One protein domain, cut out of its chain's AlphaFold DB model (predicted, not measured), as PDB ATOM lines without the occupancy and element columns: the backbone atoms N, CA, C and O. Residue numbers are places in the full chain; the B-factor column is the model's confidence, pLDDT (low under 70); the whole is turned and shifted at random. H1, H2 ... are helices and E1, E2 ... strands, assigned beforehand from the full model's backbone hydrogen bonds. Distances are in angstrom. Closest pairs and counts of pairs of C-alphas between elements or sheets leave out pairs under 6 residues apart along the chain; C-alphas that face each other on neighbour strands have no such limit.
ATOM      1  N   LYS A   6     132.858 181.924 101.857       81.81
ATOM      2  CA  LYS A   6     134.006 182.347 102.657       81.81
ATOM      3  C   LYS A   6     134.505 183.717 102.200       81.81
ATOM      4  O   LYS A   6     134.657 184.611 103.029       81.81
ATOM      5  N   SER A   7     134.759 183.844 100.901       85.81
ATOM      6  CA  SER A   7     135.289 185.056 100.283       85.81
ATOM      7  C   SER A   7     134.879 185.170  98.821       85.81
ATOM      8  O   SER A   7     134.722 184.159  98.129       85.81
ATOM      9  N   PHE A   8     134.797 186.406  98.348       86.88
ATOM     10  CA  PHE A   8     134.569 186.775  96.957       86.88
ATOM     11  C   PHE A   8     135.603 187.835  96.570       86.88
ATOM     12  O   PHE A   8     135.894 188.714  97.378       86.88
ATOM     13  N   ALA A   9     136.228 187.702  95.397       86.06
ATOM     14  CA  ALA A   9     137.283 188.619  94.940       86.06
ATOM     15  C   ALA A   9     138.459 188.788  95.939       86.06
ATOM     16  O   ALA A   9     139.101 189.830  96.012       86.06
ATOM     17  N   GLY A  10     138.727 187.765  96.763       84.06
ATOM     18  CA  GLY A  10     139.746 187.816  97.823       84.06
ATOM     19  C   GLY A  10     139.329 188.559  99.100       84.06
ATOM     20  O   GLY A  10     140.075 188.544 100.079       84.06
ATOM     21  N   VAL A  11     138.131 189.147  99.136       86.12
ATOM     22  CA  VAL A  11     137.569 189.818 100.312       86.12
ATOM     23  C   VAL A  11     136.643 188.856 101.054       86.12
ATOM     24  O   VAL A  11     135.839 188.138 100.454       86.12
ATOM     25  N   ASN A  12     136.774 188.801 102.380       86.69
ATOM     26  CA  ASN A  12     135.905 187.968 103.206       86.69
ATOM     27  C   ASN A  12     134.461 188.462 103.139       86.69
ATOM     28  O   ASN A  12     134.208 189.665 103.094       86.69
ATOM     29  N   THR A  13     133.521 187.520 103.177       85.38
ATOM     30  CA  THR A  13     132.095 187.847 103.147       85.38
ATOM     31  C   THR A  13     131.729 188.772 104.315       85.38
ATOM     32  O   THR A  13     132.038 188.415 105.455       85.38
ATOM     33  N   PRO A  14     131.077 189.925 104.066       85.75
ATOM     34  CA  PRO A  14     130.718 190.868 105.121       85.75
ATOM     35  C   PRO A  14     129.792 190.257 106.180       85.75
ATOM     36  O   PRO A  14     128.892 189.487 105.853       85.75
ATOM     37  N   ASP A  15     129.948 190.663 107.443       85.81
ATOM     38  CA  ASP A  15     129.169 190.115 108.569       85.81
ATOM     39  C   ASP A  15     127.668 190.439 108.504       85.81
ATOM     40  O   ASP A  15     126.844 189.741 109.101       85.81
ATOM     41  N   PHE A  16     127.297 191.501 107.784       85.44
ATOM     42  CA  PHE A  16     125.897 191.863 107.559       85.44
ATOM     43  C   PHE A  16     125.217 190.963 106.519       85.44
ATOM     44  O   PHE A  16     123.988 190.968 106.431       85.44
ATOM     45  N   LEU A  17     125.982 190.198 105.733       86.25
ATOM     46  CA  LEU A  17     125.457 189.322 104.695       86.25
ATOM     47  C   LEU A  17     125.298 187.899 105.233       86.25
ATOM     48  O   LEU A  17     126.269 187.198 105.528       86.25
ATOM     49  N   ILE A  18     124.054 187.443 105.302       86.44
ATOM     50  CA  ILE A  18     123.723 186.055 105.606       86.44
ATOM     51  C   ILE A  18     123.421 185.363 104.283       86.44
ATOM     52  O   ILE A  18     122.564 185.809 103.527       86.44
ATOM     53  N   ILE A  19     124.143 184.285 103.989       84.62
ATOM     54  CA  ILE A  19     123.878 183.456 102.813       84.62
ATOM     55  C   ILE A  19     123.153 182.211 103.281       84.62
ATOM     56  O   ILE A  19     123.746 181.367 103.959       84.62
ATOM     57  N   ASP A  20     121.881 182.125 102.914       82.50
ATOM     58  CA  ASP A  20     120.972 181.080 103.367       82.50
ATOM     59  C   ASP A  20     121.152 179.811 102.535       82.50
ATOM     60  O   ASP A  20     121.187 178.698 103.069       82.50
ATOM     61  N   LYS A  21     121.299 179.970 101.213       82.56
ATOM     62  CA  LYS A  21     121.436 178.843 100.293       82.56
ATOM     63  C   LYS A  21     122.197 179.222  99.031       82.56
ATOM     64  O   LYS A  21     122.002 180.289  98.461       82.56
ATOM     65  N   VAL A  22     123.038 178.302  98.561       85.69
ATOM     66  CA  VAL A  22     123.718 178.408  97.265       85.69
ATOM     67  C   VAL A  22     123.219 177.282  96.366       85.69
ATOM     68  O   VAL A  22     123.388 176.100  96.675       85.69
ATOM     69  N   HIS A  23     122.608 177.637  95.240       85.50
ATOM     70  CA  HIS A  23     122.146 176.679  94.241       85.50
ATOM     71  C   HIS A  23     123.261 176.432  93.228       85.50
ATOM     72  O   HIS A  23     123.528 177.251  92.350       85.50
ATOM     73  N   LEU A  24     123.925 175.283  93.365       81.88
ATOM     74  CA  LEU A  24     125.014 174.838  92.495       81.88
ATOM     75  C   LEU A  24     124.503 173.739  91.549       81.88
ATOM     76  O   LEU A  24     124.660 172.555  91.858       81.88
ATOM     77  N   PRO A  25     123.916 174.077  90.384       81.12
ATOM     78  CA  PRO A  25     123.408 173.071  89.452       81.12
ATOM     79  C   PRO A  25     124.564 172.180  88.984       81.12
ATOM     80  O   PRO A  25     125.571 172.725  88.547       81.12
ATOM     81  N   PRO A  26     124.496 170.843  89.075       78.62
ATOM     82  CA  PRO A  26     125.664 169.975  88.881       78.62
ATOM     83  C   PRO A  26     126.245 170.035  87.463       78.62
ATOM     84  O   PRO A  26     127.439 169.802  87.285       78.62
ATOM     85  N   LEU A  27     125.424 170.373  86.468       79.44
ATOM     86  CA  LEU A  27     125.830 170.529  85.077       79.44
ATOM     87  C   LEU A  27     125.370 171.888  84.541       79.44
ATOM     88  O   LEU A  27     124.270 172.329  84.886       79.44
ATOM     89  N   PRO A  28     126.181 172.549  83.695       83.06
ATOM     90  CA  PRO A  28     125.716 173.703  82.940       83.06
ATOM     91  C   PRO A  28     124.591 173.287  81.977       83.06
ATOM     92  O   PRO A  28     124.567 172.130  81.531       83.06
ATOM     93  N   PRO A  29     123.691 174.217  81.610       83.81
ATOM     94  CA  PRO A  29     122.714 173.969  80.558       83.81
ATOM     95  C   PRO A  29     123.435 173.534  79.279       83.81
ATOM     96  O   PRO A  29     124.556 173.965  79.003       83.81
ATOM     97  N   SER A  30     122.814 172.644  78.507       85.44
ATOM     98  CA  SER A  30     123.395 172.162  77.258       85.44
ATOM     99  C   SER A  30     122.464 172.401  76.090       85.44
ATOM    100  O   SER A  30     121.311 171.975  76.127       85.44
ATOM    101  N   GLU A  31     123.004 172.998  75.039       85.44
ATOM    102  CA  GLU A  31     122.325 173.164  73.765       85.44
ATOM    103  C   GLU A  31     122.773 172.051  72.819       85.44
ATOM    104  O   GLU A  31     123.971 171.810  72.628       85.44
ATOM    105  N   LEU A  32     121.798 171.339  72.258       88.50
ATOM    106  CA  LEU A  32     122.018 170.279  71.284       88.50
ATOM    107  C   LEU A  32     121.672 170.821  69.902       88.50
ATOM    108  O   LEU A  32     120.556 171.278  69.670       88.50
ATOM    109  N   THR A  33     122.626 170.754  68.984       88.25
ATOM    110  CA  THR A  33     122.395 171.065  67.578       88.25
ATOM    111  C   THR A  33     122.200 169.758  66.824       88.25
ATOM    112  O   THR A  33     123.078 168.891  66.834       88.25
ATOM    113  N   SER A  34     121.058 169.623  66.157       89.75
ATOM    114  CA  SER A  34     120.744 168.502  65.274       89.75
ATOM    115  C   SER A  34     120.264 169.005  63.918       89.75
ATOM    116  O   SER A  34     119.635 170.060  63.843       89.75
ATOM    117  N   ILE A  35     120.554 168.252  62.860       88.25
ATOM    118  CA  ILE A  35     120.081 168.529  61.500       88.25
ATOM    119  C   ILE A  35     119.035 167.489  61.122       88.25
ATOM    120  O   ILE A  35     119.270 166.289  61.272       88.25
ATOM    121  N   ASP A  36     117.911 167.945  60.581       85.06
ATOM    122  CA  ASP A  36     116.914 167.061  59.986       85.06
ATOM    123  C   ASP A  36     117.322 166.699  58.558       85.06
ATOM    124  O   ASP A  36     117.588 167.567  57.724       85.06
ATOM    125  N   ILE A  37     117.382 165.398  58.275       84.00
ATOM    126  CA  ILE A  37     117.697 164.893  56.938       84.00
ATOM    127  C   ILE A  37     116.373 164.632  56.210       84.00
ATOM    128  O   ILE A  37     115.603 163.777  56.658       84.00
ATOM    129  N   PRO A  38     116.101 165.303  55.073       81.81
ATOM    130  CA  PRO A  38     114.882 165.071  54.311       81.81
ATOM    131  C   PRO A  38     114.710 163.591  53.957       81.81
ATOM    132  O   PRO A  38     115.663 162.918  53.568       81.81
ATOM    133  N   MET A  39     113.476 163.094  54.067       80.75
ATOM    134  CA  MET A  39     113.090 161.707  53.759       80.75
ATOM    135  C   MET A  39     113.671 160.623  54.689       80.75
ATOM    136  O   MET A  39     113.478 159.437  54.422       80.75
ATOM    137  N   LYS A  40     114.328 160.991  55.797       78.12
ATOM    138  CA  LYS A  40     114.677 160.063  56.883       78.12
ATOM    139  C   LYS A  40     113.959 160.457  58.168       78.12
ATOM    140  O   LYS A  40     113.855 161.630  58.499       78.12
ATOM    141  N   SER A  41     113.462 159.465  58.900       80.19
ATOM    142  CA  SER A  41     112.895 159.692  60.227       80.19
ATOM    143  C   SER A  41     114.014 159.930  61.240       80.19
ATOM    144  O   SER A  41     114.921 159.107  61.364       80.19
ATOM    145  N   GLY A  42     113.915 161.032  61.983       80.69
ATOM    146  CA  GLY A  42     114.865 161.419  63.025       80.69
ATOM    147  C   GLY A  42     115.842 162.511  62.590       80.69
ATOM    148  O   GLY A  42     115.938 162.859  61.415       80.69
ATOM    149  N   SER A  43     116.572 163.043  63.568       83.81
ATOM    150  CA  SER A  43     117.549 164.111  63.380       83.81
ATOM    151  C   SER A  43     118.967 163.589  63.619       83.81
ATOM    152  O   SER A  43     119.213 162.752  64.492       83.81
ATOM    153  N   GLN A  44     119.924 164.052  62.817       85.56
ATOM    154  CA  GLN A  44     121.332 163.726  62.997       85.56
ATOM    155  C   GLN A  44     121.946 164.684  64.017       85.56
ATOM    156  O   GLN A  44     121.934 165.900  63.830       85.56
ATOM    157  N   PHE A  45     122.513 164.132  65.088       88.75
ATOM    158  CA  PHE A  45     123.285 164.904  66.056       88.75
ATOM    159  C   PHE A  45     124.515 165.527  65.386       88.75
ATOM    160  O   PHE A  45     125.291 164.827  64.736       88.75
ATOM    161  N   VAL A  46     124.697 166.833  65.573       88.19
ATOM    162  CA  VAL A  46     125.850 167.574  65.048       88.19
ATOM    163  C   VAL A  46     126.812 167.910  66.169       88.19
ATOM    164  O   VAL A  46     128.000 167.611  66.083       88.19
ATOM    165  N   ASN A  47     126.312 168.576  67.209       87.00
ATOM    166  CA  ASN A  47     127.153 169.071  68.285       87.00
ATOM    167  C   ASN A  47     126.347 169.295  69.570       87.00
ATOM    168  O   ASN A  47     125.135 169.517  69.540       87.00
ATOM    169  N   LYS A  48     127.050 169.276  70.700       86.56
ATOM    170  CA  LYS A  48     126.558 169.653  72.019       86.56
ATOM    171  C   LYS A  48     127.454 170.756  72.565       86.56
ATOM    172  O   LYS A  48     128.656 170.551  72.720       86.56
ATOM    173  N   LYS A  49     126.872 171.904  72.898       86.12
ATOM    174  CA  LYS A  49     127.580 172.993  73.580       86.12
ATOM    175  C   LYS A  49     127.087 173.109  75.013       86.12
ATOM    176  O   LYS A  49     125.891 173.011  75.275       86.12
ATOM    177  N   HIS A  50     128.019 173.302  75.938       85.25
ATOM    178  CA  HIS A  50     127.697 173.672  77.309       85.25
ATOM    179  C   HIS A  50     127.601 175.195  77.390       85.25
ATOM    180  O   HIS A  50     128.515 175.891  76.954       85.25
ATOM    181  N   GLY A  51     126.478 175.691  77.899       82.00
ATOM    182  CA  GLY A  51     126.258 177.108  78.146       82.00
ATOM    183  C   GLY A  51     126.879 177.570  79.462       82.00
ATOM    184  O   GLY A  51     127.554 176.814  80.169       82.00
ATOM    185  N   ASN A  52     126.609 178.823  79.815       83.12
ATOM    186  CA  ASN A  52     127.087 179.405  81.063       83.12
ATOM    187  C   ASN A  52     126.365 178.781  82.263       83.12
ATOM    188  O   ASN A  52     125.152 178.569  82.247       83.12
ATOM    189  N   ARG A  53     127.120 178.506  83.329       83.44
ATOM    190  CA  ARG A  53     126.569 178.028  84.598       83.44
ATOM    191  C   ARG A  53     126.258 179.222  85.491       83.44
ATOM    192  O   ARG A  53     127.166 179.809  86.067       83.44
ATOM    193  N   THR A  54     124.981 179.550  85.634       85.31
ATOM    194  CA  THR A  54     124.536 180.553  86.607       85.31
ATOM    195  C   THR A  54     124.421 179.910  87.986       85.31
ATOM    196  O   THR A  54     123.793 178.860  88.133       85.31
ATOM    197  N   ILE A  55     125.041 180.526  88.990       85.69
ATOM    198  CA  ILE A  55     124.921 180.131  90.397       85.69
ATOM    199  C   ILE A  55     123.955 181.115  91.048       85.69
ATOM    200  O   ILE A  55     124.231 182.312  91.092       85.69
ATOM    201  N   THR A  56     122.822 180.619  91.532       87.31
ATOM    202  CA  THR A  56     121.843 181.447  92.245       87.31
ATOM    203  C   THR A  56     122.127 181.373  93.736       87.31
ATOM    204  O   THR A  56     122.333 180.286  94.277       87.31
ATOM    205  N   ILE A  57     122.155 182.526  94.397       87.19
ATOM    206  CA  ILE A  57     122.451 182.637  95.824       87.19
ATOM    207  C   ILE A  57     121.259 183.309  96.494       87.19
ATOM    208  O   ILE A  57     120.907 184.434  96.141       87.19
ATOM    209  N   ASP A  58     120.675 182.621  97.468       88.44
ATOM    210  CA  ASP A  58     119.658 183.187  98.345       88.44
ATOM    211  C   ASP A  58     120.384 183.870  99.510       88.44
ATOM    212  O   ASP A  58     121.151 183.232 100.244       88.44
ATOM    213  N   LEU A  59     120.184 185.182  99.638       87.75
ATOM    214  CA  LEU A  59     120.873 186.025 100.608       87.75
ATOM    215  C   LEU A  59     119.900 186.900 101.395       87.75
ATOM    216  O   LEU A  59     118.876 187.350 100.882       87.75
ATOM    217  N   THR A  60     120.288 187.181 102.633       88.25
ATOM    218  CA  THR A  60     119.581 188.044 103.569       88.25
ATOM    219  C   THR A  60     120.546 189.107 104.092       88.25
ATOM    220  O   THR A  60     121.626 188.798 104.596       88.25
ATOM    221  N   ILE A  61     120.150 190.379 104.005       88.31
ATOM    222  CA  ILE A  61     120.900 191.501 104.581       88.31
ATOM    223  C   ILE A  61     120.410 191.731 106.010       88.31
ATOM    224  O   ILE A  61     119.254 192.093 106.241       88.31
ATOM    225  N   LYS A  62     121.300 191.547 106.985       87.88
ATOM    226  CA  LYS A  62     121.035 191.832 108.392       87.88
ATOM    227  C   LYS A  62     121.397 193.282 108.707       87.88
ATOM    228  O   LYS A  62     122.511 193.578 109.138       87.88
ATOM    229  N   ALA A  63     120.427 194.173 108.537       87.38
ATOM    230  CA  ALA A  63     120.557 195.562 108.956       87.38
ATOM    231  C   ALA A  63     120.079 195.760 110.407       87.38
ATOM    232  O   ALA A  63     119.102 195.131 110.818       87.38
ATOM    233  N   PRO A  64     120.732 196.639 111.189       85.88
ATOM    234  CA  PRO A  64     120.269 196.974 112.532       85.88
ATOM    235  C   PRO A  64     119.009 197.850 112.513       85.88
ATOM    236  O   PRO A  64     118.176 197.712 113.400       85.88
ATOM    237  N   ASP A  65     118.846 198.691 111.485       89.50
ATOM    238  CA  ASP A  65     117.725 199.625 111.332       89.50
ATOM    239  C   ASP A  65     117.228 199.636 109.880       89.50
ATOM    240  O   ASP A  65     118.002 199.388 108.950       89.50
ATOM    241  N   ARG A  66     115.953 199.994 109.671       83.31
ATOM    242  CA  ARG A  66     115.330 200.053 108.336       83.31
ATOM    243  C   ARG A  66     116.059 201.013 107.391       83.31
ATOM    244  O   ARG A  66     116.248 200.681 106.225       83.31
ATOM    245  N   ASP A  67     116.524 202.147 107.904       83.44
ATOM    246  CA  ASP A  67     117.202 203.172 107.099       83.44
ATOM    247  C   ASP A  67     118.588 202.718 106.619       83.44
ATOM    248  O   ASP A  67     119.075 203.161 105.581       83.44
ATOM    249  N   LYS A  68     119.211 201.771 107.331       86.88
ATOM    250  CA  LYS A  68     120.529 201.226 106.977       86.88
ATOM    251  C   LYS A  68     120.459 200.104 105.948       86.88
ATOM    252  O   LYS A  68     121.487 199.792 105.349       86.88
ATOM    253  N   VAL A  69     119.277 199.529 105.705       86.12
ATOM    254  CA  VAL A  69     119.087 198.464 104.704       86.12
ATOM    255  C   VAL A  69     119.555 198.933 103.329       86.12
ATOM    256  O   VAL A  69     120.307 198.219 102.676       86.12
ATOM    257  N   MET A  70     119.174 200.150 102.926       87.69
ATOM    258  CA  MET A  70     119.570 200.710 101.630       87.69
ATOM    259  C   MET A  70     121.086 200.907 101.554       87.69
ATOM    260  O   MET A  70     121.712 200.410 100.628       87.69
ATOM    261  N   SER A  71     121.694 201.499 102.590       89.19
ATOM    262  CA  SER A  71     123.152 201.702 102.628       89.19
ATOM    263  C   SER A  71     123.955 200.394 102.601       89.19
ATOM    264  O   SER A  71     125.038 200.342 102.029       89.19
ATOM    265  N   MET A  72     123.433 199.321 103.205       88.75
ATOM    266  CA  MET A  72     124.054 197.993 103.145       88.75
ATOM    267  C   MET A  72     123.832 197.320 101.787       88.75
ATOM    268  O   MET A  72     124.667 196.528 101.362       88.75
ATOM    269  N   GLY A  73     122.731 197.640 101.104       88.62
ATOM    270  CA  GLY A  73     122.500 197.261  99.712       88.62
ATOM    271  C   GLY A  73     123.527 197.891  98.774       88.62
ATOM    272  O   GLY A  73     124.098 197.179  97.953       88.62
ATOM    273  N   ASP A  74     123.833 199.177  98.957       90.38
ATOM    274  CA  ASP A  74     124.874 199.869  98.186       90.38
ATOM    275  C   ASP A  74     126.255 199.244  98.441       90.38
ATOM    276  O   ASP A  74     126.961 198.887  97.503       90.38
ATOM    277  N   GLN A  75     126.600 198.979  99.708       89.12
ATOM    278  CA  GLN A  75     127.849 198.280 100.057       89.12
ATOM    279  C   GLN A  75     127.931 196.873  99.453       89.12
ATOM    280  O   GLN A  75     129.012 196.418  99.082       89.12
ATOM    281  N   LEU A  76     126.804 196.161  99.368       90.06
ATOM    282  CA  LEU A  76     126.750 194.855  98.722       90.06
ATOM    283  C   LEU A  76     126.943 194.975  97.207       90.06
ATOM    284  O   LEU A  76     127.618 194.131  96.623       90.06
ATOM    285  N   ALA A  77     126.373 196.002  96.575       89.38
ATOM    286  CA  ALA A  77     126.570 196.259  95.155       89.38
ATOM    287  C   ALA A  77     128.047 196.538  94.854       89.38
ATOM    288  O   ALA A  77     128.606 195.881  93.979       89.38
ATOM    289  N   ASP A  78     128.693 197.401  95.639       89.62
ATOM    290  CA  ASP A  78     130.128 197.692  95.517       89.62
ATOM    291  C   ASP A  78     130.991 196.439  95.725       89.62
ATOM    292  O   ASP A  78     131.983 196.237  95.033       89.62
ATOM    293  N   PHE A  79     130.595 195.563  96.653       86.50
ATOM    294  CA  PHE A  79     131.282 194.295  96.900       86.50
ATOM    295  C   PHE A  79     131.131 193.278  95.756       86.50
ATOM    296  O   PHE A  79     132.005 192.436  95.573       86.50
ATOM    297  N   LEU A  80     130.016 193.302  95.022       88.81
ATOM    298  CA  LEU A  80     129.739 192.357  93.933       88.81
ATOM    299  C   LEU A  80     130.180 192.878  92.560       88.81
ATOM    300  O   LEU A  80     130.332 192.085  91.627       88.81
ATOM    301  N   HIS A  81     130.342 194.190  92.415       91.31
ATOM    302  CA  HIS A  81     130.612 194.827  91.138       91.31
ATOM    303  C   HIS A  81     132.099 194.751  90.776       91.31
ATOM    304  O   HIS A  81     132.940 195.421  91.370       91.31
ATOM    305  N   HIS A  82     132.417 193.946  89.762       90.00
ATOM    306  CA  HIS A  82     133.759 193.836  89.200       90.00
ATOM    307  C   HIS A  82     133.698 193.728  87.677       90.00
ATOM    308  O   HIS A  82     132.832 193.038  87.136       90.00
ATOM    309  N   ASP A  83     134.660 194.357  87.004       89.38
ATOM    310  CA  ASP A  83     134.780 194.326  85.540       89.38
ATOM    311  C   ASP A  83     135.303 192.980  85.016       89.38
ATOM    312  O   ASP A  83     134.996 192.570  83.896       89.38
ATOM    313  N   GLU A  84     136.082 192.266  85.835       90.81
ATOM    314  CA  GLU A  84     136.703 190.990  85.482       90.81
ATOM    315  C   GLU A  84     136.146 189.824  86.314       90.81
ATOM    316  O   GLU A  84     135.752 190.026  87.468       90.81
ATOM    317  N   PRO A  85     136.161 188.582  85.783       87.19
ATOM    318  CA  PRO A  85     135.736 187.397  86.521       87.19
ATOM    319  C   PRO A  85     136.498 187.229  87.841       87.19
ATOM    320  O   PRO A  85     137.719 187.080  87.849       87.19
ATOM    321  N   GLN A  86     135.764 187.201  88.954       90.44
ATOM    322  CA  GLN A  86     136.343 187.069  90.289       90.44
ATOM    323  C   GLN A  86     136.228 185.646  90.845       90.44
ATOM    324  O   GLN A  86     135.213 184.972  90.634       90.44
ATOM    325  N   PRO A  87     137.237 185.178  91.602       87.75
ATOM    326  CA  PRO A  87     137.166 183.898  92.284       87.75
ATOM    327  C   PRO A  87     136.166 183.953  93.446       87.75
ATOM    328  O   PRO A  87     136.117 184.916  94.216       87.75
ATOM    329  N   ILE A  88     135.411 182.867  93.605       86.88
ATOM    330  CA  ILE A  88     134.468 182.664  94.707       86.88
ATOM    331  C   ILE A  88     134.930 181.447  95.497       86.88
ATOM    332  O   ILE A  88     135.173 180.397  94.908       86.88
ATOM    333  N   ILE A  89     135.047 181.568  96.821       86.12
ATOM    334  CA  ILE A  89     135.440 180.453  97.691       86.12
ATOM    335  C   ILE A  89     134.278 180.113  98.617       86.12
ATOM    336  O   ILE A  89     133.873 180.924  99.452       86.12
ATOM    337  N   PHE A  90     133.774 178.888  98.510       84.94
ATOM    338  CA  PHE A  90     132.736 178.359  99.394       84.94
ATOM    339  C   PHE A  90     133.363 177.737 100.647       84.94
ATOM    340  O   PHE A  90     134.420 177.109 100.576       84.94
ATOM    341  N   ARG A  91     132.717 177.893 101.810       79.81
ATOM    342  CA  ARG A  91     133.204 177.305 103.072       79.81
ATOM    343  C   ARG A  91     133.153 175.781 103.062       79.81
ATOM    344  O   ARG A  91     134.084 175.153 103.554       79.81
TER     345      ARG A  91
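AT A GLANCE: This is residues 6 to 91 of the 96 residues of an uncharacterized protein of Bacillus megaterium (strain ATCC 14581 / DSM 32 / JCM 2506 / NBRC 15308 / NCIMB 9376 / NCTC 10342 / NRRL B-14308 / VKM B-512) (UniProt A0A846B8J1). A long, narrow two-stranded ribbon runs out through E2 and E3, turns at residues 37 to 42 and comes back through E4 and E5; the E3 and E4 hairpin makes one end of the rod. At the other end are helix H1, near E5, and the small strand pair E1 and E6. The 86 printed residues hold one named helix and six named strands, in the order E1 E2 E3 E4 E5 H1 E6, with three antiparallel two-stranded sheets, E1 - E6, E2 - E5 and E3 - E4; the class is mixed, helices and strands. The whole is extended, with a radius of gyration of the C-alphas of 20.8 A and spans of 69 by 26 by 24 A.

HOW THE PARTS SIT: E3, residues 30 to 36, and E4, residues 43 to 50, are a hairpin, antiparallel at 160 degrees, with N 31 and O 49 2.9 A apart, within hydrogen-bond range. E4 bends by 59 degrees at residue 46. E2, residues 17 to 23, and E5, residues 56 to 61, are antiparallel at 162 degrees, with N 60 and O 18 at 2.8 A. The closest C-alphas of E5 and H1, residues 66 to 80, are those of Ile 61 and Val 69, at 7.2 A. E2 and H1 are only just apart, at 8.2 A. In H1, 9 of 11 O i to N i+4 pairs are within hydrogen-bond range. E1, residues 6 to 8, is antiparallel to E6, residues 88 to 90, with N 6 and O 89 at 2.8 A.

IN THESE COORDINATES: E1 begins at C-alpha 6, (134.006, 182.347, 102.657). E2 is 16.7 A long, E3 19.1 A, E4 19.7 A, E5 15.9 A and H1 21.8 A. E6 ends at C-alpha 90, (132.736, 178.359, 99.394).

THE WHOLE: The C-alphas farthest apart, those of Met 39 and Asp 65, are 69.1 A apart. The printed part has no cut, no link is long, and no printed residue is under pLDDT 70.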